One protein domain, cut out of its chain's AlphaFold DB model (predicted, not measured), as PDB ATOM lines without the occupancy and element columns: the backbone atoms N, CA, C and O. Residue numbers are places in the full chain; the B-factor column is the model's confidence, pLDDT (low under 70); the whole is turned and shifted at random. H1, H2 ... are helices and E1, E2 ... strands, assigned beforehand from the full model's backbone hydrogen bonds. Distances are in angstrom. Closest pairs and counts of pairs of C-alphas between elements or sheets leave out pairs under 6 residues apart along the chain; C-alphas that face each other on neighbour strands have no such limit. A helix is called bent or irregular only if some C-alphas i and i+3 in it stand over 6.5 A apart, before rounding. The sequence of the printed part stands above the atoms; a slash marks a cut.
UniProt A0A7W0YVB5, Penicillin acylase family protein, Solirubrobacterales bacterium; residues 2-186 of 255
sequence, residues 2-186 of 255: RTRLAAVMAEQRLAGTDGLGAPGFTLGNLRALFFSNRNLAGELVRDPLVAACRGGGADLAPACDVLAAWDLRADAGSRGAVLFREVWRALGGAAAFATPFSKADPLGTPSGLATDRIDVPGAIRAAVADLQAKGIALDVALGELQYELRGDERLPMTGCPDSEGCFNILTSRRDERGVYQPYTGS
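Overview. This is residues 2 to 186 of the 255 residues of the protein "Penicillin acylase family protein" of Solirubrobacterales bacterium (UniProt A0A7W0YVB5). Four helices, H3, H4, H5 and H7, pack mostly crosswise into a core, with three separate two-stranded hairpins set round it and two more helices, H1 and H2, running opposite ways beside each other at one end of a flat body. E1 and E2 lie beside H3, E5 and E6 lie on another side of the body, and E3 and E4 lie farthest out. The 185 printed residues hold seven named helices and six named strands in the order H1 H2 H3 H4 H5 H6 E1 E2 H7 E3 E4 E5 E6; the class is mixed, helices and strands, and the three sheets are antiparallel. The whole is compact, with a radius of gyration of the C-alphas of 16.8 A and spans of 48 by 47 by 25 A.

Arrangement. Start with H1, residues 2 to 15, and H2, residues 27 to 34: they are close but not clearly touching, with the C-alphas of Met 9 and Leu 33 closest at 7.5 A. H3, residues 40 to 54, and H4, residues 58 to 69, form a helical hairpin and touch, closest at C-alphas Val 50 and Cys 64, 5.5 A, opposite ways at a shallow tilt of 29 degrees. H5, residues 81 to 90, touches H7, residues 120 to 132, closest at C-alphas Ala 90 and Ala 123, 5.3 A, at a steep tilt of 58 degrees. H7 touches H3 about perpendicular, at 83 degrees, closest at C-alphas Cys 53 and Pro 121, 5.4 A. Next look at the hairpin E1, residues 97 to 99, and E2, residues 111 to 113, where N 98 and O 112 are 2.8 A apart, within hydrogen-bond range. In the hairpin E3, residues 147 to 150, and E4, residues 153 to 156, N 148 and O 155 are 2.9 A apart; in E5, residues 170 to 174, and E6, residues 180 to 185, N 173 and O 181 are 2.9 A apart. In H1, H5 and H7 every O i to N i+4 pair is within range, against 3 of 4 in H2, 9 of 11 in H3 and 6 of 8 in H4; H6, residues 93 to 96, is too short for one, and H5 and H6 meet only through their link.

Along the chain. Find C-alpha 2 at (28.674, 87.597, 22.797), where H1 begins its 19.8 A. H3 runs 22.0 A from C-alpha 40 at (22.321, 84.638, 25.185), H4 17.5 A and H7 18.3 A; H3 and H4 are irregular, with C-alphas 44 and 47 at 7.8 A and C-alphas 59 and 62 at 7.5 A. E6 ends at C-alpha 185, (27.213, 95.225, 13.308).

Size, cuts and confidence. The two C-alphas farthest apart, those of Ala 104 and Asp 152, are 50.6 A apart. The printed part has no cut. The long links are H1 to H2, H4 to H5, E1 to E2, H7 to E3 and E4 to E5. The mean pLDDT of the printed part is 97.0, and no printed residue is under 70.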
ATOM      1  N   ARG A   2      28.384  88.174  24.124       95.19
ATOM      2  CA  ARG A   2      28.674  87.597  22.797       95.19
ATOM      3  C   ARG A   2      29.868  86.635  22.743       95.19
ATOM      4  O   ARG A   2      29.753  85.567  22.155       95.19
ATOM      5  N   THR A   3      30.991  86.963  23.389       95.62
ATOM      6  CA  THR A   3      32.161  86.062  23.460       95.62
ATOM      7  C   THR A   3      31.816  84.713  24.093       95.62
ATOM      8  O   THR A   3      32.232  83.674  23.590       95.62
ATOM      9  N   ARG A   4      31.013  84.722  25.165       96.62
ATOM     10  CA  ARG A   4      30.531  83.505  25.826       96.62
ATOM     11  C   ARG A   4      29.639  82.698  24.888       96.62
ATOM     12  O   ARG A   4      29.845  81.498  24.773       96.62
ATOM     13  N   LEU A   5      28.713  83.345  24.176       97.75
ATOM     14  CA  LEU A   5      27.857  82.649  23.212       97.75
ATOM     15  C   LEU A   5      28.683  81.992  22.099       97.75
ATOM     16  O   LEU A   5      28.435  80.840  21.770       97.75
ATOM     17  N   ALA A   6      29.693  82.686  21.565       97.19
ATOM     18  CA  ALA A   6      30.577  82.135  20.537       97.19
ATOM     19  C   ALA A   6      31.299  80.862  21.013       97.19
ATOM     20  O   ALA A   6      31.333  79.869  20.287       97.19
ATOM     21  N   ALA A   7      31.843  80.878  22.235       97.94
ATOM     22  CA  ALA A   7      32.501  79.716  22.829       97.94
ATOM     23  C   ALA A   7      31.514  78.566  23.084       97.94
ATOM     24  O   ALA A   7      31.773  77.445  22.660       97.94
ATOM     25  N   VAL A   8      30.347  78.857  23.669       97.56
ATOM     26  CA  VAL A   8      29.286  77.863  23.910       97.56
ATOM     27  C   VAL A   8      28.811  77.228  22.603       97.56
ATOM     28  O   VAL A   8      28.698  76.011  22.515       97.56
ATOM     29  N   MET A   9      28.572  78.026  21.559       98.00
ATOM     30  CA  MET A   9      28.201  77.515  20.236       98.00
ATOM     31  C   MET A   9      29.289  76.610  19.654       98.00
ATOM     32  O   MET A   9      28.972  75.590  19.045       98.00
ATOM     33  N   ALA A  10      30.565  76.954  19.845       98.12
ATOM     34  CA  ALA A  10      31.667  76.124  19.381       98.12
ATOM     35  C   ALA A  10      31.754  74.795  20.144       98.12
ATOM     36  O   ALA A  10      31.870  73.749  19.510       98.12
ATOM     37  N   GLU A  11      31.640  74.815  21.474       97.81
ATOM     38  CA  GLU A  11      31.620  73.607  22.309       97.81
ATOM     39  C   GLU A  11      30.447  72.695  21.948       97.81
ATOM     40  O   GLU A  11      30.634  71.499  21.720       97.81
ATOM     41  N   GLN A  12      29.246  73.260  21.807       97.81
ATOM     42  CA  GLN A  12      28.058  72.502  21.425       97.81
ATOM     43  C   GLN A  12      28.188  71.908  20.025       97.81
ATOM     44  O   GLN A  12      27.804  70.759  19.803       97.81
ATOM     45  N   ARG A  13      28.776  72.649  19.078       98.06
ATOM     46  CA  ARG A  13      28.990  72.131  17.728       98.06
ATOM     47  C   ARG A  13      30.033  71.018  17.697       98.06
ATOM     48  O   ARG A  13      29.820  70.004  17.032       98.06
ATOM     49  N   LEU A  14      31.133  71.167  18.438       98.19
ATOM     50  CA  LEU A  14      32.154  70.126  18.597       98.19
ATOM     51  C   LEU A  14      31.604  68.871  19.280       98.19
ATOM     52  O   LEU A  14      32.052  67.780  18.949       98.19
ATOM     53  N   ALA A  15      30.632  69.017  20.181       97.88
ATOM     54  CA  ALA A  15      29.977  67.908  20.872       97.88
ATOM     55  C   ALA A  15      28.755  67.334  20.125       97.88
ATOM     56  O   ALA A  15      28.290  66.250  20.466       97.88
ATOM     57  N   GLY A  16      28.217  68.034  19.121       97.38
ATOM     58  CA  GLY A  16      26.992  67.632  18.420       97.38
ATOM     59  C   GLY A  16      25.700  67.850  19.220       97.38
ATOM     60  O   GLY A  16      24.713  67.161  18.982       97.38
ATOM     61  N   THR A  17      25.691  68.788  20.170       97.75
ATOM     62  CA  THR A  17      24.567  69.038  21.097       97.75
ATOM     63  C   THR A  17      23.727  70.267  20.736       97.75
ATOM     64  O   THR A  17      22.805  70.627  21.459       97.75
ATOM     65  N   ASP A  18      24.014  70.902  19.600       96.25
ATOM     66  CA  ASP A  18      23.311  72.081  19.079       96.25
ATOM     67  C   ASP A  18      22.157  71.754  18.113       96.25
ATOM     68  O   ASP A  18      21.542  72.659  17.552       96.25
ATOM     69  N   GLY A  19      21.874  70.469  17.881       95.56
ATOM     70  CA  GLY A  19      20.821  70.029  16.962       95.56
ATOM     71  C   GLY A  19      21.174  70.142  15.473       95.56
ATOM     72  O   GLY A  19      20.321  69.870  14.633       95.56
ATOM     73  N   LEU A  20      22.421  70.479  15.114       96.12
ATOM     74  CA  LEU A  20      22.876  70.590  13.717       96.12
ATOM     75  C   LEU A  20      23.463  69.276  13.155       96.12
ATOM     76  O   LEU A  20      24.248  69.280  12.204       96.12
ATOM     77  N   GLY A  21      23.090  68.136  13.738       95.25
ATOM     78  CA  GLY A  21      23.548  66.804  13.332       95.25
ATOM     79  C   GLY A  21      24.874  66.388  13.974       95.25
ATOM     80  O   GLY A  21      25.203  66.824  15.077       95.25
ATOM     81  N   ALA A  22      25.633  65.527  13.289       96.75
ATOM     82  CA  ALA A  22      26.846  64.902  13.829       96.75
ATOM     83  C   ALA A  22      27.877  65.924  14.361       96.75
ATOM     84  O   ALA A  22      27.927  67.039  13.837       96.75
ATOM     85  N   PRO A  23      28.703  65.567  15.364       97.69
ATOM     86  CA  PRO A  23      29.715  66.454  15.944       97.69
ATOM     87  C   PRO A  23      30.699  67.053  14.923       97.69
ATOM     88  O   PRO A  23      31.020  66.431  13.911       97.69
ATOM     89  N   GLY A  24      31.214  68.251  15.213       96.44
ATOM     90  CA  GLY A  24      32.227  68.940  14.407       96.44
ATOM     91  C   GLY A  24      31.668  69.997  13.450       96.44
ATOM     92  O   GLY A  24      30.466  70.262  13.394       96.44
ATOM     93  N   PHE A  25      32.548  70.650  12.692       97.25
ATOM     94  CA  PHE A  25      32.168  71.750  11.804       97.25
ATOM     95  C   PHE A  25      32.084  71.311  10.344       97.25
ATOM     96  O   PHE A  25      32.989  70.678   9.811       97.25
ATOM     97  N   THR A  26      31.012  71.737   9.681       96.75
ATOM     98  CA  THR A  26      30.870  71.703   8.222       96.75
ATOM     99  C   THR A  26      30.606  73.118   7.720       96.75
ATOM    100  O   THR A  26      30.100  73.964   8.466       96.75
ATOM    101  N   LEU A  27      30.862  73.385   6.434       96.75
ATOM    102  CA  LEU A  27      30.470  74.657   5.816       96.75
ATOM    103  C   LEU A  27      28.955  74.927   5.934       96.75
ATOM    104  O   LEU A  27      28.521  76.079   5.973       96.75
ATOM    105  N   GLY A  28      28.126  73.879   5.988       96.69
ATOM    106  CA  GLY A  28      26.693  73.995   6.268       96.69
ATOM    107  C   GLY A  28      26.423  74.564   7.655       96.69
ATOM    108  O   GLY A  28      25.772  75.599   7.779       96.69
ATOM    109  N   ASN A  29      26.992  73.934   8.677       96.75
ATOM    110  CA  ASN A  29      26.692  74.284  10.059       96.75
ATOM    111  C   ASN A  29      27.325  75.616  10.467       96.75
ATOM    112  O   ASN A  29      26.695  76.365  11.198       96.75
ATOM    113  N   LEU A  30      28.492  75.993   9.929       96.50
ATOM    114  CA  LEU A  30      29.058  77.334  10.150       96.50
ATOM    115  C   LEU A  30      28.107  78.454   9.696       96.50
ATOM    116  O   LEU A  30      27.944  79.456  10.391       96.50
ATOM    117  N   ARG A  31      27.444  78.267   8.549       97.19
ATOM    118  CA  ARG A  31      26.453  79.219   8.027       97.19
ATOM    119  C   ARG A  31      25.191  79.260   8.886       97.19
ATOM    120  O   ARG A  31      24.682  80.347   9.142       97.19
ATOM    121  N   ALA A  32      24.719  78.095   9.334       97.06
ATOM    122  CA  ALA A  32      23.560  77.985  10.218       97.06
ATOM    123  C   ALA A  32      23.827  78.601  11.600       97.06
ATOM    124  O   ALA A  32      22.974  79.292  12.136       97.06
ATOM    125  N   LEU A  33      25.028  78.415  12.156       97.44
ATOM    126  CA  LEU A  33      25.428  79.003  13.434       97.44
ATOM    127  C   LEU A  33      25.407  80.534  13.380       97.44
ATOM    128  O   LEU A  33      24.894  81.163  14.304       97.44
ATOM    129  N   PHE A  34      25.907  81.141  12.299       97.81
ATOM    130  CA  PHE A  34      25.872  82.597  12.142       97.81
ATOM    131  C   PHE A  34      24.436  83.145  12.164       97.81
ATOM    132  O   PHE A  34      24.143  84.011  12.982       97.81
ATOM    133  N   PHE A  35      23.529  82.589  11.354       97.88
ATOM    134  CA  PHE A  35      22.104  82.963  11.348       97.88
ATOM    135  C   PHE A  35      21.263  82.189  12.376       97.88
ATOM    136  O   PHE A  35      20.057  82.069  12.232       97.88
ATOM    137  N   SER A  36      21.870  81.654  13.440       97.56
ATOM    138  CA  SER A  36      21.085  81.071  14.540       97.56
ATOM    139  C   SER A  36      20.409  82.144  15.393       97.56
ATOM    140  O   SER A  36      19.504  81.823  16.163       97.56
ATOM    141  N   ASN A  37      20.935  83.378  15.309       98.38
ATOM    142  CA  ASN A  37      20.504  84.595  16.000       98.38
ATOM    143  C   ASN A  37      20.141  84.386  17.476       98.38
ATOM    144  O   ASN A  37      19.296  85.092  18.024       98.38
ATOM    145  N   ARG A  38      20.808  83.427  18.127       98.50
ATOM    146  CA  ARG A  38      20.634  83.103  19.542       98.50
ATOM    147  C   ARG A  38      20.881  84.330  20.408       98.50
ATOM    148  O   ARG A  38      21.897  85.010  20.246       98.50
ATOM    149  N   ASN A  39      19.977  84.585  21.346       98.62
ATOM    150  CA  ASN A  39      20.059  85.693  22.286       98.62
ATOM    151  C   ASN A  39      20.484  85.175  23.663       98.62
ATOM    152  O   ASN A  39      19.656  84.722  24.453       98.62
ATOM    153  N   LEU A  40      21.786  85.234  23.959       98.31
ATOM    154  CA  LEU A  40      22.321  84.638  25.185       98.31
ATOM    155  C   LEU A  40      21.761  85.290  26.457       98.31
ATOM    156  O   LEU A  40      21.552  84.594  27.444       98.31
ATOM    157  N   ALA A  41      21.521  86.604  26.469       98.31
ATOM    158  CA  ALA A  41      20.882  87.243  27.618       98.31
ATOM    159  C   ALA A  41      19.509  86.611  27.878       98.31
ATOM    160  O   ALA A  41      19.239  86.195  29.003       98.31
ATOM    161  N   GLY A  42      18.694  86.461  26.830       98.31
ATOM    162  CA  GLY A  42      17.408  85.775  26.899       98.31
ATOM    163  C   GLY A  42      17.532  84.348  27.419       98.31
ATOM    164  O   GLY A  42      16.844  83.984  28.368       98.31
ATOM    165  N   GLU A  43      18.442  83.555  26.850       98.44
ATOM    166  CA  GLU A  43      18.671  82.163  27.261       98.44
ATOM    167  C   GLU A  43      19.035  82.028  28.743       98.44
ATOM    168  O   GLU A  43      18.675  81.045  29.383       98.44
ATOM    169  N   LEU A  44      19.737  83.016  29.299       98.06
ATOM    170  CA  LEU A  44      20.164  83.000  30.695       98.06
ATOM    171  C   LEU A  44      19.084  83.475  31.670       98.06
ATOM    172  O   LEU A  44      19.126  83.082  32.836       98.06
ATOM    173  N   VAL A  45      18.175  84.363  31.243       98.06
ATOM    174  CA  VAL A  45      17.306  85.093  32.186       98.06
ATOM    175  C   VAL A  45      15.814  85.034  31.887       98.06
ATOM    176  O   VAL A  45      15.050  85.395  32.776       98.06
ATOM    177  N   ARG A  46      15.360  84.591  30.705       98.19
ATOM    178  CA  ARG A  46      13.928  84.608  30.339       98.19
ATOM    179  C   ARG A  46      13.080  83.880  31.373       98.19
ATOM    180  O   ARG A  46      12.100  84.437  31.847       98.19
ATOM    181  N   ASP A  47      13.461  82.665  31.742       98.12
ATOM    182  CA  ASP A  47      12.654  81.833  32.636       98.12
ATOM    183  C   ASP A  47      12.513  82.439  34.051       98.12
ATOM    184  O   ASP A  47      11.374  82.614  34.499       98.12
ATOM    185  N   PRO A  48      13.591  82.853  34.755       97.56
ATOM    186  CA  PRO A  48      13.442  83.555  36.034       97.56
ATOM    187  C   PRO A  48      12.766  84.929  35.892       97.56
ATOM    188  O   PRO A  48      12.036  85.342  36.792       97.56
ATOM    189  N   LEU A  49      12.948  85.623  34.764       97.38
ATOM    190  CA  LEU A  49      12.262  86.883  34.470       97.38
ATOM    191  C   LEU A  49      10.746  86.668  34.350       97.38
ATOM    192  O   LEU A  49       9.976  87.408  34.957       97.38
ATOM    193  N   VAL A  50      10.306  85.629  33.635       98.25
ATOM    194  CA  VAL A  50       8.892  85.243  33.505       98.25
ATOM    195  C   VAL A  50       8.313  84.815  34.854       98.25
ATOM    196  O   VAL A  50       7.183  85.182  35.175       98.25
ATOM    197  N   ALA A  51       9.073  84.082  35.671       97.19
ATOM    198  CA  ALA A  51       8.637  83.705  37.015       97.19
ATOM    199  C   ALA A  51       8.380  84.942  37.897       97.19
ATOM    200  O   ALA A  51       7.310  85.056  38.496       97.19
ATOM    201  N   ALA A  52       9.312  85.901  37.914       96.19
ATOM    202  CA  ALA A  52       9.140  87.166  38.630       96.19
ATOM    203  C   ALA A  52       7.988  88.014  38.054       96.19
ATOM    204  O   ALA A  52       7.221  88.603  38.813       96.19
ATOM    205  N   CYS A  53       7.818  88.022  36.728       96.25
ATOM    206  CA  CYS A  53       6.718  88.697  36.035       96.25
ATOM    207  C   CYS A  53       5.348  88.198  36.517       96.25
ATOM    208  O   CYS A  53       4.492  88.997  36.891       96.25
ATOM    209  N   ARG A  54       5.158  86.873  36.585       96.19
ATOM    210  CA  ARG A  54       3.895  86.249  37.017       96.19
ATOM    211  C   ARG A  54       3.557  86.518  38.485       96.19
ATOM    212  O   ARG A  54       2.383  86.544  38.837       96.19
ATOM    213  N   GLY A  55       4.562  86.746  39.330       93.31
ATOM    214  CA  GLY A  55       4.371  87.195  40.713       93.31
ATOM    215  C   GLY A  55       4.101  88.700  40.857       93.31
ATOM    216  O   GLY A  55       3.780  89.152  41.952       93.31
ATOM    217  N   GLY A  56       4.238  89.478  39.778       90.81
ATOM    218  CA  GLY A  56       4.231  90.944  39.791       90.81
ATOM    219  C   GLY A  56       2.867  91.621  39.614       90.81
ATOM    220  O   GLY A  56       2.816  92.851  39.666       90.81
ATOM    221  N   GLY A  57       1.788  90.854  39.413       91.31
ATOM    222  CA  GLY A  57       0.418  91.362  39.250       91.31
ATOM    223  C   GLY A  57      -0.276  90.879  37.972       91.31
ATOM    224  O   GLY A  57       0.365  90.461  37.010       91.31
ATOM    225  N   ALA A  58      -1.612  90.924  37.962       92.00
ATOM    226  CA  ALA A  58      -2.423  90.475  36.824       92.00
ATOM    227  C   ALA A  58      -2.296  91.387  35.587       92.00
ATOM    228  O   ALA A  58      -2.491  90.930  34.463       92.00
ATOM    229  N   ASP A  59      -1.930  92.657  35.783       93.88
ATOM    230  CA  ASP A  59      -1.655  93.633  34.723       93.88
ATOM    231  C   ASP A  59      -0.484  93.214  33.823       93.88
ATOM    232  O   ASP A  59      -0.453  93.555  32.641       93.88
ATOM    233  N   LEU A  60       0.456  92.434  34.362       96.56
ATOM    234  CA  LEU A  60       1.627  91.956  33.634       96.56
ATOM    235  C   LEU A  60       1.377  90.685  32.820       96.56
ATOM    236  O   LEU A  60       2.217  90.351  31.985       96.56
ATOM    237  N   ALA A  61       0.249  89.991  33.013       97.38
ATOM    238  CA  ALA A  61       0.003  88.684  32.401       97.38
ATOM    239  C   ALA A  61       0.250  88.656  30.875       97.38
ATOM    240  O   ALA A  61       1.024  87.800  30.437       97.38
ATOM    241  N   PRO A  62      -0.243  89.624  30.068       98.19
ATOM    242  CA  PRO A  62       0.030  89.637  28.628       98.19
ATOM    243  C   PRO A  62       1.525  89.742  28.293       98.19
ATOM    244  O   PRO A  62       2.009  89.079  27.379       98.19
ATOM    245  N   ALA A  63       2.278  90.553  29.040       98.56
ATOM    246  CA  ALA A  63       3.715  90.706  28.836       98.56
ATOM    247  C   ALA A  63       4.477  89.434  29.232       98.56
ATOM    248  O   ALA A  63       5.386  89.012  28.514       98.56
ATOM    249  N   CYS A  64       4.087  88.795  30.341       98.56
ATOM    250  CA  CYS A  64       4.685  87.535  30.774       98.56
ATOM    251  C   CYS A  64       4.467  86.424  29.741       98.56
ATOM    252  O   CYS A  64       5.385  85.647  29.492       98.56
ATOM    253  N   ASP A  65       3.280  86.355  29.133       98.75
ATOM    254  CA  ASP A  65       2.950  85.342  28.127       98.75
ATOM    255  C   ASP A  65       3.758  85.535  26.841       98.75
ATOM    256  O   ASP A  65       4.315  84.572  26.315       98.75
ATOM    257  N   VAL A  66       3.917  86.782  26.385       98.88
ATOM    258  CA  VAL A  66       4.788  87.107  25.243       98.88
ATOM    259  C   VAL A  66       6.240  86.725  25.528       98.88
ATOM    260  O   VAL A  66       6.885  86.082  24.700       98.88
ATOM    261  N   LEU A  67       6.763  87.089  26.702       98.88
ATOM    262  CA  LEU A  67       8.138  86.760  27.088       98.88
ATOM    263  C   LEU A  67       8.343  85.252  27.226       98.88
ATOM    264  O   LEU A  67       9.390  84.759  26.827       98.88
ATOM    265  N   ALA A  68       7.358  84.518  27.748       98.81
ATOM    266  CA  ALA A  68       7.409  83.064  27.865       98.81
ATOM    267  C   ALA A  68       7.379  82.362  26.499       98.81
ATOM    268  O   ALA A  68       8.052  81.348  26.320       98.81
ATOM    269  N   ALA A  69       6.615  82.901  25.545       98.81
ATOM    270  CA  ALA A  69       6.490  82.362  24.194       98.81
ATOM    271  C   ALA A  69       7.666  82.729  23.272       98.81
ATOM    272  O   ALA A  69       7.829  82.105  22.223       98.81
ATOM    273  N   TRP A  70       8.478  83.723  23.644       98.88
ATOM    274  CA  TRP A  70       9.625  84.146  22.849       98.88
ATOM    275  C   TRP A  70      10.618  82.994  22.628       98.88
ATOM    276  O   TRP A  70      11.022  82.287  23.558       98.88
ATOM    277  N   ASP A  71      11.043  82.852  21.375       98.62
ATOM    278  CA  ASP A  71      11.918  81.802  20.847       98.62
ATOM    279  C   ASP A  71      13.394  81.920  21.261       98.62
ATOM    280  O   ASP A  71      14.204  81.089  20.845       98.62
ATOM    281  N   LEU A  72      13.744  82.924  22.076       98.75
ATOM    282  CA  LEU A  72      15.115  83.240  22.495       98.75
ATOM    283  C   LEU A  72      16.044  83.610  21.329       98.75
ATOM    284  O   LEU A  72      17.271  83.541  21.453       98.75
ATOM    285  N   ARG A  73      15.472  84.032  20.198       98.69
ATOM    286  CA  ARG A  73      16.207  84.477  19.016       98.69
ATOM    287  C   ARG A  73      15.917  85.930  18.682       98.69
ATOM    288  O   ARG A  73      14.964  86.546  19.156       98.69
ATOM    289  N   ALA A  74      16.806  86.494  17.881       98.62
ATOM    290  CA  ALA A  74      16.675  87.816  17.294       98.62
ATOM    291  C   ALA A  74      16.475  87.717  15.777       98.62
ATOM    292  O   ALA A  74      17.075  88.492  15.032       98.62
ATOM    293  N   ASP A  75      15.662  86.760  15.324       98.75
ATOM    294  CA  ASP A  75      15.266  86.662  13.922       98.75
ATOM    295  C   ASP A  75      14.311  87.809  13.577       98.75
ATOM    296  O   ASP A  75      13.598  88.331  14.437       98.75
ATOM    297  N   ALA A  76      14.229  88.186  12.300       98.44
ATOM    298  CA  ALA A  76      13.283  89.214  11.855       98.44
ATOM    299  C   ALA A  76      11.822  88.886  12.240       98.44
ATOM    300  O   ALA A  76      11.022  89.794  12.463       98.44
ATOM    301  N   GLY A  77      11.482  87.597  12.331       98.69
ATOM    302  CA  GLY A  77      10.164  87.114  12.742       98.69
ATOM    303  C   GLY A  77       9.988  86.883  14.247       98.69
ATOM    304  O   GLY A  77       8.866  86.597  14.661       98.69
ATOM    305  N   SER A  78      11.042  86.992  15.066       98.88
ATOM    306  CA  SER A  78      10.969  86.669  16.497       98.88
ATOM    307  C   SER A  78      10.038  87.637  17.229       98.88
ATOM    308  O   SER A  78      10.268  88.851  17.260       98.88
ATOM    309  N   ARG A  79       8.983  87.084  17.838       98.88
ATOM    310  CA  ARG A  79       8.007  87.804  18.667       98.88
ATOM    311  C   ARG A  79       8.421  87.736  20.130       98.88
ATOM    312  O   ARG A  79       8.812  86.680  20.613       98.88
ATOM    313  N   GLY A  80       8.367  88.876  20.816       98.75
ATOM    314  CA  GLY A  80       8.855  89.031  22.192       98.75
ATOM    315  C   GLY A  80      10.318  89.475  22.309       98.75
ATOM    316  O   GLY A  80      10.704  89.980  23.361       98.75
ATOM    317  N   ALA A  81      11.104  89.426  21.225       98.81
ATOM    318  CA  ALA A  81      12.477  89.944  21.198       98.81
ATOM    319  C   ALA A  81      12.542  91.456  21.493       98.81
ATOM    320  O   ALA A  81      13.422  91.917  22.217       98.81
ATOM    321  N   VAL A  82      11.586  92.232  20.964       98.81
ATOM    322  CA  VAL A  82      11.471  93.680  21.217       98.81
ATOM    323  C   VAL A  82      11.146  93.954  22.683       98.81
ATOM    324  O   VAL A  82      11.835  94.745  23.323       98.81
ATOM    325  N   LEU A  83      10.137  93.269  23.233       98.88
ATOM    326  CA  LEU A  83       9.769  93.409  24.640       98.88
ATOM    327  C   LEU A  83      10.946  93.032  25.550       98.88
ATOM    328  O   LEU A  83      11.309  93.810  26.429       98.88
ATOM    329  N   PHE A  84      11.598  91.895  25.294       98.88
ATOM    330  CA  PHE A  84      12.780  91.481  26.045       98.88
ATOM    331  C   PHE A  84      13.900  92.523  25.982       98.88
ATOM    332  O   PHE A  84      14.467  92.859  27.017       98.88
ATOM    333  N   ARG A  85      14.202  93.073  24.799       98.56
ATOM    334  CA  ARG A  85      15.239  94.100  24.624       98.56
ATOM    335  C   ARG A  85      14.992  95.325  25.500       98.56
ATOM    336  O   ARG A  85      15.929  95.810  26.136       98.56
ATOM    337  N   GLU A  86      13.760  95.821  25.549       98.50
ATOM    338  CA  GLU A  86      13.431  96.997  26.360       98.50
ATOM    339  C   GLU A  86      13.427  96.675  27.863       98.50
ATOM    340  O   GLU A  86      13.962  97.457  28.649       98.50
ATOM    341  N   VAL A  87      12.959  95.489  28.269       98.62
ATOM    342  CA  VAL A  87      13.080  95.027  29.664       98.62
ATOM    343  C   VAL A  87      14.548  94.885  30.070       98.62
ATOM    344  O   VAL A  87      14.958  95.377  31.118       98.62
ATOM    345  N   TRP A  88      15.374  94.265  29.230       98.00
ATOM    346  CA  TRP A  88      16.797  94.060  29.494       98.00
ATOM    347  C   TRP A  88      17.554  95.383  29.632       98.00
ATOM    348  O   TRP A  88      18.420  95.519  30.499       98.00
ATOM    349  N   ARG A  89      17.194  96.390  28.827       95.94
ATOM    350  CA  ARG A  89      17.703  97.762  28.965       95.94
ATOM    351  C   ARG A  89      17.269  98.405  30.277       95.94
ATOM    352  O   ARG A  89      18.120  98.964  30.964       95.94
ATOM    353  N   ALA A  90      15.990  98.297  30.637       96.81
ATOM    354  CA  ALA A  90      15.460  98.837  31.888       96.81
ATOM    355  C   ALA A  90      16.111  98.197  33.130       96.81
ATOM    356  O   ALA A  90      16.320  98.873  34.132       96.81
ATOM    357  N   LEU A  91      16.511  96.924  33.042       96.50
ATOM    358  CA  LEU A  91      17.254  96.212  34.087       96.50
ATOM    359  C   LEU A  91      18.756  96.562  34.146       96.50
ATOM    360  O   LEU A  91      19.473  96.042  35.000       96.50
ATOM    361  N   GLY A  92      19.264  97.415  33.250       93.19
ATOM    362  CA  GLY A  92      20.685  97.780  33.203       93.19
ATOM    363  C   GLY A  92      21.585  96.732  32.535       93.19
ATOM    364  O   GLY A  92      22.808  96.757  32.696       93.19
ATOM    365  N   GLY A  93      21.006  95.800  31.774       93.06
ATOM    366  CA  GLY A  93      21.736  94.773  31.041       93.06
ATOM    367  C   GLY A  93      22.518  93.837  31.962       93.06
ATOM    368  O   GLY A  93      21.973  93.257  32.892       93.06
ATOM    369  N   ALA A  94      23.827  93.695  31.732       89.25
ATOM    370  CA  ALA A  94      24.667  92.776  32.507       89.25
ATOM    371  C   ALA A  94      24.729  93.088  34.019       89.25
ATOM    372  O   ALA A  94      25.117  92.218  34.795       89.25
ATOM    373  N   ALA A  95      24.333  94.290  34.454       91.38
ATOM    374  CA  ALA A  95      24.195  94.616  35.874       91.38
ATOM    375  C   ALA A  95      23.069  93.821  36.569       91.38
ATOM    376  O   ALA A  95      23.088  93.676  37.788       91.38
ATOM    377  N   ALA A  96      22.128  93.258  35.804       95.19
ATOM    378  CA  ALA A  96      21.020  92.454  36.310       95.19
ATOM    379  C   ALA A  96      21.437  91.055  36.802       95.19
ATOM    380  O   ALA A  96      20.609  90.329  37.359       95.19
ATOM    381  N   PHE A  97      22.692  90.641  36.588       97.25
ATOM    382  CA  PHE A  97      23.150  89.319  37.003       97.25
ATOM    383  C   PHE A  97      23.405  89.229  38.518       97.25
ATOM    384  O   PHE A  97      23.980  90.121  39.144       97.25
ATOM    385  N   ALA A  98      22.989  88.112  39.114       97.06
ATOM    386  CA  ALA A  98      23.196  87.771  40.516       97.06
ATOM    387  C   ALA A  98      24.669  87.442  40.779       97.06
ATOM    388  O   ALA A  98      25.303  88.032  41.661       97.06
ATOM    389  N   THR A  99      25.209  86.541  39.956       97.06
ATOM    390  CA  THR A  99      26.580  86.044  40.030       97.06
ATOM    391  C   THR A  99      27.490  86.905  39.155       97.06
ATOM    392  O   THR A  99      27.254  86.992  37.944       97.06
ATOM    393  N   PRO A 100      28.536  87.535  39.722       94.88
ATOM    394  CA  PRO A 100      29.484  88.324  38.950       94.88
ATOM    395  C   PRO A 100      30.361  87.432  38.064       94.88
ATOM    396  O   PRO A 100      30.423  86.215  38.228       94.88
ATOM    397  N   PHE A 101      31.079  88.055  37.132       95.50
ATOM    398  CA  PHE A 101      32.067  87.358  36.316       95.50
ATOM    399  C   PHE A 101      33.182  86.734  37.173       95.50
ATOM    400  O   PHE A 101      33.764  87.392  38.037       95.50
ATOM    401  N   SER A 102      33.529  85.489  36.859       97.12
ATOM    402  CA  SER A 102      34.635  84.731  37.427       97.12
ATOM    403  C   SER A 102      35.570  84.263  36.316       97.12
ATOM    404  O   SER A 102      35.152  83.603  35.368       97.12
ATOM    405  N   LYS A 103      36.872  84.528  36.466       96.56
ATOM    406  CA  LYS A 103      37.896  83.997  35.547       96.56
ATOM    407  C   LYS A 103      38.003  82.471  35.599       96.56
ATOM    408  O   LYS A 103      38.467  81.880  34.633       96.56
ATOM    409  N   ALA A 104      37.610  81.858  36.719       97.88
ATOM    410  CA  ALA A 104      37.611  80.407  36.881       97.88
ATOM    411  C   ALA A 104      36.435  79.736  36.152       97.88
ATOM    412  O   ALA A 104      36.499  78.546  35.876       97.88
ATOM    413  N   ASP A 105      35.390  80.503  35.822       96.81
ATOM    414  CA  ASP A 105      34.229  80.030  35.069       96.81
ATOM    415  C   ASP A 105      33.728  81.107  34.080       96.81
ATOM    416  O   ASP A 105      32.663  81.709  34.264       96.81
ATOM    417  N   PRO A 106      34.504  81.401  33.021       95.62
ATOM    418  CA  PRO A 106      34.183  82.480  32.087       95.62
ATOM    419  C   PRO A 106      33.006  82.144  31.157       95.62
ATOM    420  O   PRO A 106      32.475  83.039  30.496       95.62
ATOM    421  N   LEU A 107      32.612  80.866  31.081       96.00
ATOM    422  CA  LEU A 107      31.490  80.392  30.268       96.00
ATOM    423  C   LEU A 107      30.218  80.147  31.080       96.00
ATOM    424  O   LEU A 107      29.144  80.072  30.487       96.00
ATOM    425  N   GLY A 108      30.299  80.054  32.405       95.94
ATOM    426  CA  GLY A 108      29.149  79.998  33.302       95.94
ATOM    427  C   GLY A 108      28.777  81.349  33.912       95.94
ATOM    428  O   GLY A 108      27.622  81.527  34.297       95.94
ATOM    429  N   THR A 109      29.684  82.334  33.923       96.12
ATOM    430  CA  THR A 109      29.469  83.644  34.570       96.12
ATOM    431  C   THR A 109      29.677  84.848  33.628       96.12
ATOM    432  O   THR A 109      30.430  84.757  32.658       96.12
ATOM    433  N   PRO A 110      29.021  86.005  33.872       94.62
ATOM    434  CA  PRO A 110      27.999  86.249  34.897       94.62
ATOM    435  C   PRO A 110      26.689  85.499  34.598       94.62
ATOM    436  O   PRO A 110      26.422  85.134  33.450       94.62
ATOM    437  N   SER A 111      25.898  85.209  35.629       96.25
ATOM    438  CA  SER A 111      24.686  84.383  35.510       96.25
ATOM    439  C   SER A 111      23.711  84.575  36.666       96.25
ATOM    440  O   SER A 111      24.038  85.185  37.686       96.25
ATOM    441  N   GLY A 112      22.501  84.036  36.484       95.75
ATOM    442  CA  GLY A 112      21.386  84.161  37.419       95.75
ATOM    443  C   GLY A 112      20.800  85.570  37.400       95.75
ATOM    444  O   GLY A 112      21.535  86.546  37.376       95.75
ATOM    445  N   LEU A 113      19.480  85.701  37.397       97.00
ATOM    446  CA  LEU A 113      18.832  87.008  37.506       97.00
ATOM    447  C   LEU A 113      18.803  87.435  38.981       97.00
ATOM    448  O   LEU A 113      18.371  86.656  39.825       97.00
ATOM    449  N   ALA A 114      19.250  88.651  39.299       96.31
ATOM    450  CA  ALA A 114      19.303  89.173  40.669       96.31
ATOM    451  C   ALA A 114      17.931  89.668  41.167       96.31
ATOM    452  O   ALA A 114      17.778  90.841  41.503       96.31
ATOM    453  N   THR A 115      16.917  88.798  41.170       93.31
ATOM    454  CA  THR A 115      15.512  89.149  41.477       93.31
ATOM    455  C   THR A 115      15.294  89.729  42.878       93.31
ATOM    456  O   THR A 115      14.261  90.331  43.134       93.31
ATOM    457  N   ASP A 116      16.246  89.540  43.784       91.00
ATOM    458  CA  ASP A 116      16.285  90.094  45.139       91.00
ATOM    459  C   ASP A 116      16.850  91.526  45.204       91.00
ATOM    460  O   ASP A 116      16.658  92.220  46.201       91.00
ATOM    461  N   ARG A 117      17.547  91.981  44.153       92.69
ATOM    462  CA  ARG A 117      18.230  93.290  44.097       92.69
ATOM    463  C   ARG A 117      17.678  94.231  43.029       92.69
ATOM    464  O   ARG A 117      18.041  95.405  43.024       92.69
ATOM    465  N   ILE A 118      16.855  93.728  42.112       95.06
ATOM    466  CA  ILE A 118      16.327  94.489  40.973       95.06
ATOM    467  C   ILE A 118      14.805  94.350  40.886       95.06
ATOM    468  O   ILE A 118      14.247  93.291  41.167       95.06
ATOM    469  N   ASP A 119      14.132  95.408  40.440       95.81
ATOM    470  CA  ASP A 119      12.679  95.412  40.248       95.81
ATOM    471  C   ASP A 119      12.306  94.897  38.848       95.81
ATOM    472  O   ASP A 119      12.123  95.667  37.901       95.81
ATOM    473  N   VAL A 120      12.214  93.569  38.707       96.88
ATOM    474  CA  VAL A 120      11.781  92.933  37.451       96.88
ATOM    475  C   VAL A 120      10.362  93.358  37.051       96.88
ATOM    476  O   VAL A 120      10.203  93.820  35.919       96.88
ATOM    477  N   PRO A 121       9.330  93.264  37.916       97.06
ATOM    478  CA  PRO A 121       7.988  93.731  37.566       97.06
ATOM    479  C   PRO A 121       7.956  95.199  37.127       97.06
ATOM    480  O   PRO A 121       7.310  95.522  36.132       97.06
ATOM    481  N   GLY A 122       8.677  96.088  37.814       97.56
ATOM    482  CA  GLY A 122       8.786  97.500  37.442       97.56
ATOM    483  C   GLY A 122       9.430  97.714  36.076       97.56
ATOM    484  O   GLY A 122       8.881  98.454  35.259       97.56
ATOM    485  N   ALA A 123      10.534  97.023  35.778       98.25
ATOM    486  CA  ALA A 123      11.181  97.082  34.466       98.25
ATOM    487  C   ALA A 123      10.252  96.602  33.336       98.25
ATOM    488  O   ALA A 123      10.227  97.198  32.257       98.25
ATOM    489  N   ILE A 124       9.443  95.568  33.591       98.50
ATOM    490  CA  ILE A 124       8.445  95.081  32.632       98.50
ATOM    491  C   ILE A 124       7.330  96.108  32.439       98.50
ATOM    492  O   ILE A 124       7.021  96.434  31.294       98.50
ATOM    493  N   ARG A 125       6.769  96.686  33.511       98.06
ATOM    494  CA  ARG A 125       5.752  97.751  33.390       98.06
ATOM    495  C   ARG A 125       6.280  98.958  32.622       98.06
ATOM    496  O   ARG A 125       5.562  99.496  31.786       98.06
ATOM    497  N   ALA A 126       7.529  99.356  32.861       98.12
ATOM    498  CA  ALA A 126       8.164 100.456  32.142       98.12
ATOM    499  C   ALA A 126       8.286 100.161  30.638       98.12
ATOM    500  O   ALA A 126       7.918 101.002  29.819       98.12
ATOM    501  N   ALA A 127       8.734  98.957  30.267       98.44
ATOM    502  CA  ALA A 127       8.808  98.539  28.868       98.44
ATOM    503  C   ALA A 127       7.416  98.461  28.213       98.44
ATOM    504  O   ALA A 127       7.225  98.969  27.110       98.44
ATOM    505  N   VAL A 128       6.427  97.883  28.901       98.56
ATOM    506  CA  VAL A 128       5.035  97.805  28.425       98.56
ATOM    507  C   VAL A 128       4.461  99.202  28.187       98.56
ATOM    508  O   VAL A 128       3.928  99.460  27.109       98.56
ATOM    509  N   ALA A 129       4.624 100.116  29.146       98.31
ATOM    510  CA  ALA A 129       4.160 101.492  29.023       98.31
ATOM    511  C   ALA A 129       4.843 102.228  27.856       98.31
ATOM    512  O   ALA A 129       4.168 102.919  27.095       98.31
ATOM    513  N   ASP A 130       6.157 102.047  27.669       98.38
ATOM    514  CA  ASP A 130       6.903 102.656  26.560       98.38
ATOM    515  C   ASP A 130       6.394 102.202  25.182       98.38
ATOM    516  O   ASP A 130       6.262 103.037  24.277       98.38
ATOM    517  N   LEU A 131       6.115 100.902  25.027       98.56
ATOM    518  CA  LEU A 131       5.606 100.321  23.783       98.56
ATOM    519  C   LEU A 131       4.159 100.752  23.521       98.56
ATOM    520  O   LEU A 131       3.848 101.226  22.427       98.56
ATOM    521  N   GLN A 132       3.291 100.668  24.531       98.12
ATOM    522  CA  GLN A 132       1.886 101.063  24.416       98.12
ATOM    523  C   GLN A 132       1.728 102.552  24.093       98.12
ATOM    524  O   GLN A 132       0.931 102.901  23.225       98.12
ATOM    525  N   ALA A 133       2.533 103.425  24.707       98.38
ATOM    526  CA  ALA A 133       2.533 104.858  24.408       98.38
ATOM    527  C   ALA A 133       2.888 105.175  22.941       98.38
ATOM    528  O   ALA A 133       2.543 106.243  22.442       98.38
ATOM    529  N   LYS A 134       3.559 104.250  22.242       98.38
ATOM    530  CA  LYS A 134       3.925 104.361  20.819       98.38
ATOM    531  C   LYS A 134       3.005 103.552  19.900       98.38
ATOM    532  O   LYS A 134       3.264 103.477  18.703       98.38
ATOM    533  N   GLY A 135       1.956 102.927  20.442       98.38
ATOM    534  CA  GLY A 135       1.062 102.051  19.683       98.38
ATOM    535  C   GLY A 135       1.731 100.766  19.185       98.38
ATOM    536  O   GLY A 135       1.280 100.183  18.204       98.38
ATOM    537  N   ILE A 136       2.817 100.329  19.831       98.81
ATOM    538  CA  ILE A 136       3.545  99.112  19.472       98.81
ATOM    539  C   ILE A 136       2.951  97.925  20.237       98.81
ATOM    540  O   ILE A 136       2.861  97.946  21.465       98.81
ATOM    541  N   ALA A 137       2.582  96.869  19.511       98.75
ATOM    542  CA  ALA A 137       2.140  95.612  20.108       98.75
ATOM    543  C   ALA A 137       3.278  94.941  20.901       98.75
ATOM    544  O   ALA A 137       4.432  94.949  20.477       98.75
ATOM    545  N   LEU A 138       2.961  94.321  22.041       98.69
ATOM    546  CA  LEU A 138       3.970  93.669  22.891       98.69
ATOM    547  C   LEU A 138       4.665  92.495  22.186       98.69
ATOM    548  O   LEU A 138       5.845  92.240  22.422       98.69
ATOM    549  N   ASP A 139       3.942  91.804  21.306       98.75
ATOM    550  CA  ASP A 139       4.410  90.663  20.524       98.75
ATOM    551  C   ASP A 139       4.881  91.050  19.111       98.75
ATOM    552  O   ASP A 139       5.031  90.171  18.262       98.75
ATOM    553  N   VAL A 140       5.111  92.343  18.841       98.88
ATOM    554  CA  VAL A 140       5.605  92.827  17.544       98.88
ATOM    555  C   VAL A 140       6.832  92.024  17.093       98.88
ATOM    556  O   VAL A 140       7.740  91.739  17.883       98.88
ATOM    557  N   ALA A 141       6.864  91.642  15.815       98.88
ATOM    558  CA  ALA A 141       8.019  90.949  15.256       98.88
ATOM    559  C   ALA A 141       9.218  91.905  15.177       98.88
ATOM    560  O   ALA A 141       9.066  93.072  14.813       98.88
ATOM    561  N   LEU A 142      10.431  91.429  15.474       98.88
ATOM    562  CA  LEU A 142      11.626  92.284  15.501       98.88
ATOM    563  C   LEU A 142      11.824  93.091  14.208       98.88
ATOM    564  O   LEU A 142      12.097  94.288  14.273       98.88
ATOM    565  N   GLY A 143      11.638  92.475  13.040       98.50
ATOM    566  CA  GLY A 143      11.782  93.114  11.727       98.50
ATOM    567  C   GLY A 143      10.778  94.244  11.459       98.50
ATOM    568  O   GLY A 143      11.002  95.102  10.596       98.50
ATOM    569  N   GLU A 144       9.690  94.304  12.233       98.69
ATOM    570  CA  GLU A 144       8.733  95.409  12.186       98.69
ATOM    571  C   GLU A 144       9.258  96.692  12.852       98.69
ATOM    572  O   GLU A 144       8.733  97.775  12.593       98.69
ATOM    573  N   LEU A 145      10.329  96.614  13.640       98.75
ATOM    574  CA  LEU A 145      10.967  97.788  14.238       98.75
ATOM    575  C   LEU A 145      12.457  97.872  13.933       98.75
ATOM    576  O   LEU A 145      13.012  98.958  13.982       98.75
ATOM    577  N   GLN A 146      13.116  96.767  13.600       98.75
ATOM    578  CA  GLN A 146      14.525  96.720  13.238       98.75
ATOM    579  C   GLN A 146      14.659  96.455  11.744       98.75
ATOM    580  O   GLN A 146      14.484  95.333  11.273       98.75
ATOM    581  N   TYR A 147      14.965  97.500  10.986       98.19
ATOM    582  CA  TYR A 147      15.088  97.408   9.539       98.19
ATOM    583  C   TYR A 147      16.082  98.425   9.000       98.19
ATOM    584  O   TYR A 147      16.349  99.456   9.614       98.19
ATOM    585  N   GLU A 148      16.597  98.148   7.810       95.94
ATOM    586  CA  GLU A 148      17.331  99.127   7.023       95.94
ATOM    587  C   GLU A 148      16.504  99.592   5.838       95.94
ATOM    588  O   GLU A 148      15.771  98.814   5.226       95.94
ATOM    589  N   LEU A 149      16.659 100.867   5.498       95.38
ATOM    590  CA  LEU A 149      16.154 101.409   4.249       95.38
ATOM    591  C   LEU A 149      17.214 101.262   3.157       95.38
ATOM    592  O   LEU A 149      18.408 101.518   3.365       95.38
ATOM    593  N   ARG A 150      16.772 100.835   1.979       95.25
ATOM    594  CA  ARG A 150      17.527 100.891   0.730       95.25
ATOM    595  C   ARG A 150      16.664 101.600  -0.304       95.25
ATOM    596  O   ARG A 150      15.870 100.979  -1.001       95.25
ATOM    597  N   GLY A 151      16.821 102.922  -0.379       93.38
ATOM    598  CA  GLY A 151      15.845 103.770  -1.060       93.38
ATOM    599  C   GLY A 151      14.527 103.699  -0.293       93.38
ATOM    600  O   GLY A 151      14.537 103.788   0.934       93.38
ATOM    601  N   ASP A 152      13.431 103.448  -1.000       93.88
ATOM    602  CA  ASP A 152      12.106 103.280  -0.390       93.88
ATOM    603  C   ASP A 152      11.847 101.849   0.107       93.88
ATOM    604  O   ASP A 152      10.835 101.574   0.752       93.88
ATOM    605  N   GLU A 153      12.753 100.909  -0.185       96.31
ATOM    606  CA  GLU A 153      12.604  99.530   0.259       96.31
ATOM    607  C   GLU A 153      13.003  99.385   1.723       96.31
ATOM    608  O   GLU A 153      14.122  99.702   2.138       96.31
ATOM    609  N   ARG A 154      12.077  98.825   2.493       97.31
ATOM    610  CA  ARG A 154      12.267  98.484   3.890       97.31
ATOM    611  C   ARG A 154      12.659  97.018   4.033       97.31
ATOM    612  O   ARG A 154      11.856  96.131   3.760       97.31
ATOM    613  N   LEU A 155      13.875  96.769   4.517       98.31
ATOM    614  CA  LEU A 155      14.433  95.428   4.678       98.31
ATOM    615  C   LEU A 155      14.531  95.060   6.164       98.31
ATOM    616  O   LEU A 155      15.339  95.669   6.872       98.31
ATOM    617  N   PRO A 156      13.734  94.093   6.659       98.31
ATOM    618  CA  PRO A 156      13.768  93.690   8.061       98.31
ATOM    619  C   PRO A 156      15.112  93.042   8.393       98.31
ATOM    620  O   PRO A 156      15.608  92.204   7.642       98.31
ATOM    621  N   MET A 157      15.714  93.441   9.510       98.25
ATOM    622  CA  MET A 157      17.056  93.008   9.885       98.25
ATOM    623  C   MET A 157      17.034  92.092  11.106       98.25
ATOM    624  O   MET A 157      16.421  92.400  12.129       98.25
ATOM    625  N   THR A 158      17.779  91.000  10.992       98.31
ATOM    626  CA  THR A 158      18.041  90.027  12.054       98.31
ATOM    627  C   THR A 158      19.264  90.422  12.896       98.31
ATOM    628  O   THR A 158      20.102  91.221  12.460       98.31
ATOM    629  N   GLY A 159      19.383  89.846  14.091       98.00
ATOM    630  CA  GLY A 159      20.484  90.058  15.027       98.00
ATOM    631  C   GLY A 159      20.163  91.035  16.163       98.00
ATOM    632  O   GLY A 159      19.125  91.706  16.196       98.00
ATOM    633  N   CYS A 160      21.073  91.105  17.133       97.69
ATOM    634  CA  CYS A 160      20.903  91.915  18.339       97.69
ATOM    635  C   CYS A 160      22.208  92.584  18.796       97.69
ATOM    636  O   CYS A 160      23.287  92.178  18.356       97.69
ATOM    637  N   PRO A 161      22.152  93.628  19.643       95.56
ATOM    638  CA  PRO A 161      23.351  94.305  20.127       95.56
ATOM    639  C   PRO A 161      24.190  93.412  21.053       95.56
ATOM    640  O   PRO A 161      23.703  92.451  21.650       95.56
ATOM    641  N   ASP A 162      25.461  93.782  21.250       92.75
ATOM    642  CA  ASP A 162      26.401  93.049  22.120       92.75
ATOM    643  C   ASP A 162      25.875  92.851  23.555       92.75
ATOM    644  O   ASP A 162      26.128  91.818  24.182       92.75
ATOM    645  N   SER A 163      25.087  93.817  24.044       93.31
ATOM    646  CA  SER A 163      24.446  93.802  25.362       93.31
ATOM    647  C   SER A 163      23.487  92.629  25.567       93.31
ATOM    648  O   SER A 163      23.302  92.197  26.700       93.31
ATOM    649  N   GLU A 164      22.888  92.110  24.495       97.31
ATOM    650  CA  GLU A 164      22.024  90.918  24.503       97.31
ATOM    651  C   GLU A 164      22.811  89.636  24.184       97.31
ATOM    652  O   GLU A 164      22.389  88.525  24.494       97.31
ATOM    653  N   GLY A 165      24.012  89.778  23.625       96.44
ATOM    654  CA  GLY A 165      24.953  88.681  23.464       96.44
ATOM    655  C   GLY A 165      24.793  87.849  22.200       96.44
ATOM    656  O   GLY A 165      25.379  86.772  22.169       96.44
ATOM    657  N   CYS A 166      24.078  88.321  21.174       96.44
ATOM    658  CA  CYS A 166      24.018  87.618  19.889       96.44
ATOM    659  C   CYS A 166      25.392  87.496  19.239       96.44
ATOM    660  O   CYS A 166      26.188  88.433  19.261       96.44
ATOM    661  N   PHE A 167      25.637  86.355  18.592       97.12
ATOM    662  CA  PHE A 167      26.817  86.154  17.755       97.12
ATOM    663  C   PHE A 167      26.735  86.998  16.477       97.12
ATOM    664  O   PHE A 167      27.681  87.713  16.144       97.12
ATOM    665  N   ASN A 168      25.574  86.973  15.818       97.94
ATOM    666  CA  ASN A 168      25.231  87.905  14.757       97.94
ATOM    667  C   ASN A 168      24.823  89.256  15.355       97.94
ATOM    668  O   ASN A 168      23.692  89.443  15.815       97.94
ATOM    669  N   ILE A 169      25.778  90.181  15.402       97.19
ATOM    670  CA  ILE A 169      25.577  91.475  16.043       97.19
ATOM    671  C   ILE A 169      24.911  92.473  15.101       97.19
ATOM    672  O   ILE A 169      25.348  92.672  13.967       97.19
ATOM    673  N   LEU A 170      23.906  93.172  15.614       97.69
ATOM    674  CA  LEU A 170      23.364  94.364  14.982       97.69
ATOM    675  C   LEU A 170      23.065  95.405  16.053       97.69
ATOM    676  O   LEU A 170      22.203  95.217  16.911       97.69
ATOM    677  N   THR A 171      23.812  96.499  16.015       96.38
ATOM    678  CA  THR A 171      23.654  97.606  16.947       96.38
ATOM    679  C   THR A 171      22.901  98.731  16.260       96.38
ATOM    680  O   THR A 171      23.260  99.193  15.172       96.38
ATOM    681  N   SER A 172      21.860  99.188  16.946       96.81
ATOM    682  CA  SER A 172      20.876 100.110  16.400       96.81
ATOM    683  C   SER A 172      20.635 101.277  17.347       96.81
ATOM    684  O   SER A 172      20.672 101.118  18.570       96.81
ATOM    685  N   ARG A 173      20.333 102.446  16.784       96.50
ATOM    686  CA  ARG A 173      19.783 103.584  17.523       96.50
ATOM    687  C   ARG A 173      18.263 103.475  17.496       96.50
ATOM    688  O   ARG A 173      17.694 103.314  16.424       96.50
ATOM    689  N   ARG A 174      17.609 103.535  18.657       96.94
ATOM    690  CA  ARG A 174      16.141 103.558  18.726       96.94
ATOM    691  C   ARG A 174      15.654 105.002  18.587       96.94
ATOM    692  O   ARG A 174      16.180 105.864  19.288       96.94
ATOM    693  N   ASP A 175      14.720 105.261  17.679       97.12
ATOM    694  CA  ASP A 175      14.090 106.577  17.517       97.12
ATOM    695  C   ASP A 175      12.880 106.761  18.455       97.12
ATOM    696  O   ASP A 175      12.485 105.845  19.182       97.12
ATOM    697  N   GLU A 176      12.283 107.955  18.451       96.75
ATOM    698  CA  GLU A 176      11.132 108.305  19.303       96.75
ATOM    699  C   GLU A 176       9.875 107.475  19.001       96.75
ATOM    700  O   GLU A 176       9.024 107.298  19.872       96.75
ATOM    701  N   ARG A 177       9.773 106.915  17.789       97.12
ATOM    702  CA  ARG A 177       8.683 106.016  17.378       97.12
ATOM    703  C   ARG A 177       8.970 104.562  17.734       97.12
ATOM    704  O   ARG A 177       8.142 103.699  17.478       97.12
ATOM    705  N   GLY A 178      10.126 104.278  18.328       97.38
ATOM    706  CA  GLY A 178      10.529 102.948  18.754       97.38
ATOM    707  C   GLY A 178      11.185 102.098  17.667       97.38
ATOM    708  O   GLY A 178      11.438 100.919  17.909       97.38
ATOM    709  N   VAL A 179      11.504 102.682  16.509       98.31
ATOM    710  CA  VAL A 179      12.208 102.005  15.415       98.31
ATOM    711  C   VAL A 179      13.701 101.929  15.728       98.31
ATOM    712  O   VAL A 179      14.338 102.930  16.051       98.31
ATOM    713  N   TYR A 180      14.280 100.740  15.599       98.19
ATOM    714  CA  TYR A 180      15.708 100.466  15.702       98.19
ATOM    715  C   TYR A 180      16.380 100.666  14.342       98.19
ATOM    716  O   TYR A 180      16.266  99.820  13.460       98.19
ATOM    717  N   GLN A 181      17.123 101.759  14.197       96.56
ATOM    718  CA  GLN A 181      17.916 102.085  13.013       96.56
ATOM    719  C   GLN A 181      19.331 101.501  13.145       96.56
ATOM    720  O   GLN A 181      20.112 102.003  13.967       96.56
ATOM    721  N   PRO A 182      19.687 100.450  12.385       95.81
ATOM    722  CA  PRO A 182      21.016  99.859  12.453       95.81
ATOM    723  C   PRO A 182      22.085 100.844  11.984       95.81
ATOM    724  O   PRO A 182      21.917 101.516  10.969       95.81
ATOM    725  N   TYR A 183      23.201 100.917  12.710       94.38
ATOM    726  CA  TYR A 183      24.340 101.766  12.328       94.38
ATOM    727  C   TYR A 183      25.685 101.032  12.370       94.38
ATOM    728  O   TYR A 183      26.652 101.480  11.758       94.38
ATOM    729  N   THR A 184      25.779  99.903  13.080       94.56
ATOM    730  CA  THR A 184      26.966  99.040  13.073       94.56
ATOM    731  C   THR A 184      26.588  97.600  13.408       94.56
ATOM    732  O   THR A 184      25.507  97.341  13.931       94.56
ATOM    733  N   GLY A 185      27.462  96.647  13.099       95.06
ATOM    734  CA  GLY A 185      27.213  95.225  13.308       95.06
ATOM    735  C   GLY A 185      27.889  94.369  12.246       95.06
ATOM    736  O   GLY A 185      28.868  94.794  11.629       95.06
ATOM    737  N   SER A 186      27.340  93.176  12.022       96.75
ATOM    738  CA  SER A 186      27.754  92.271  10.955       96.75
ATOM    739  C   SER A 186      27.831  93.008   9.617       96.75
ATOM    740  O   SER A 186      26.899  93.702   9.201       96.75
TER     741      SER A 186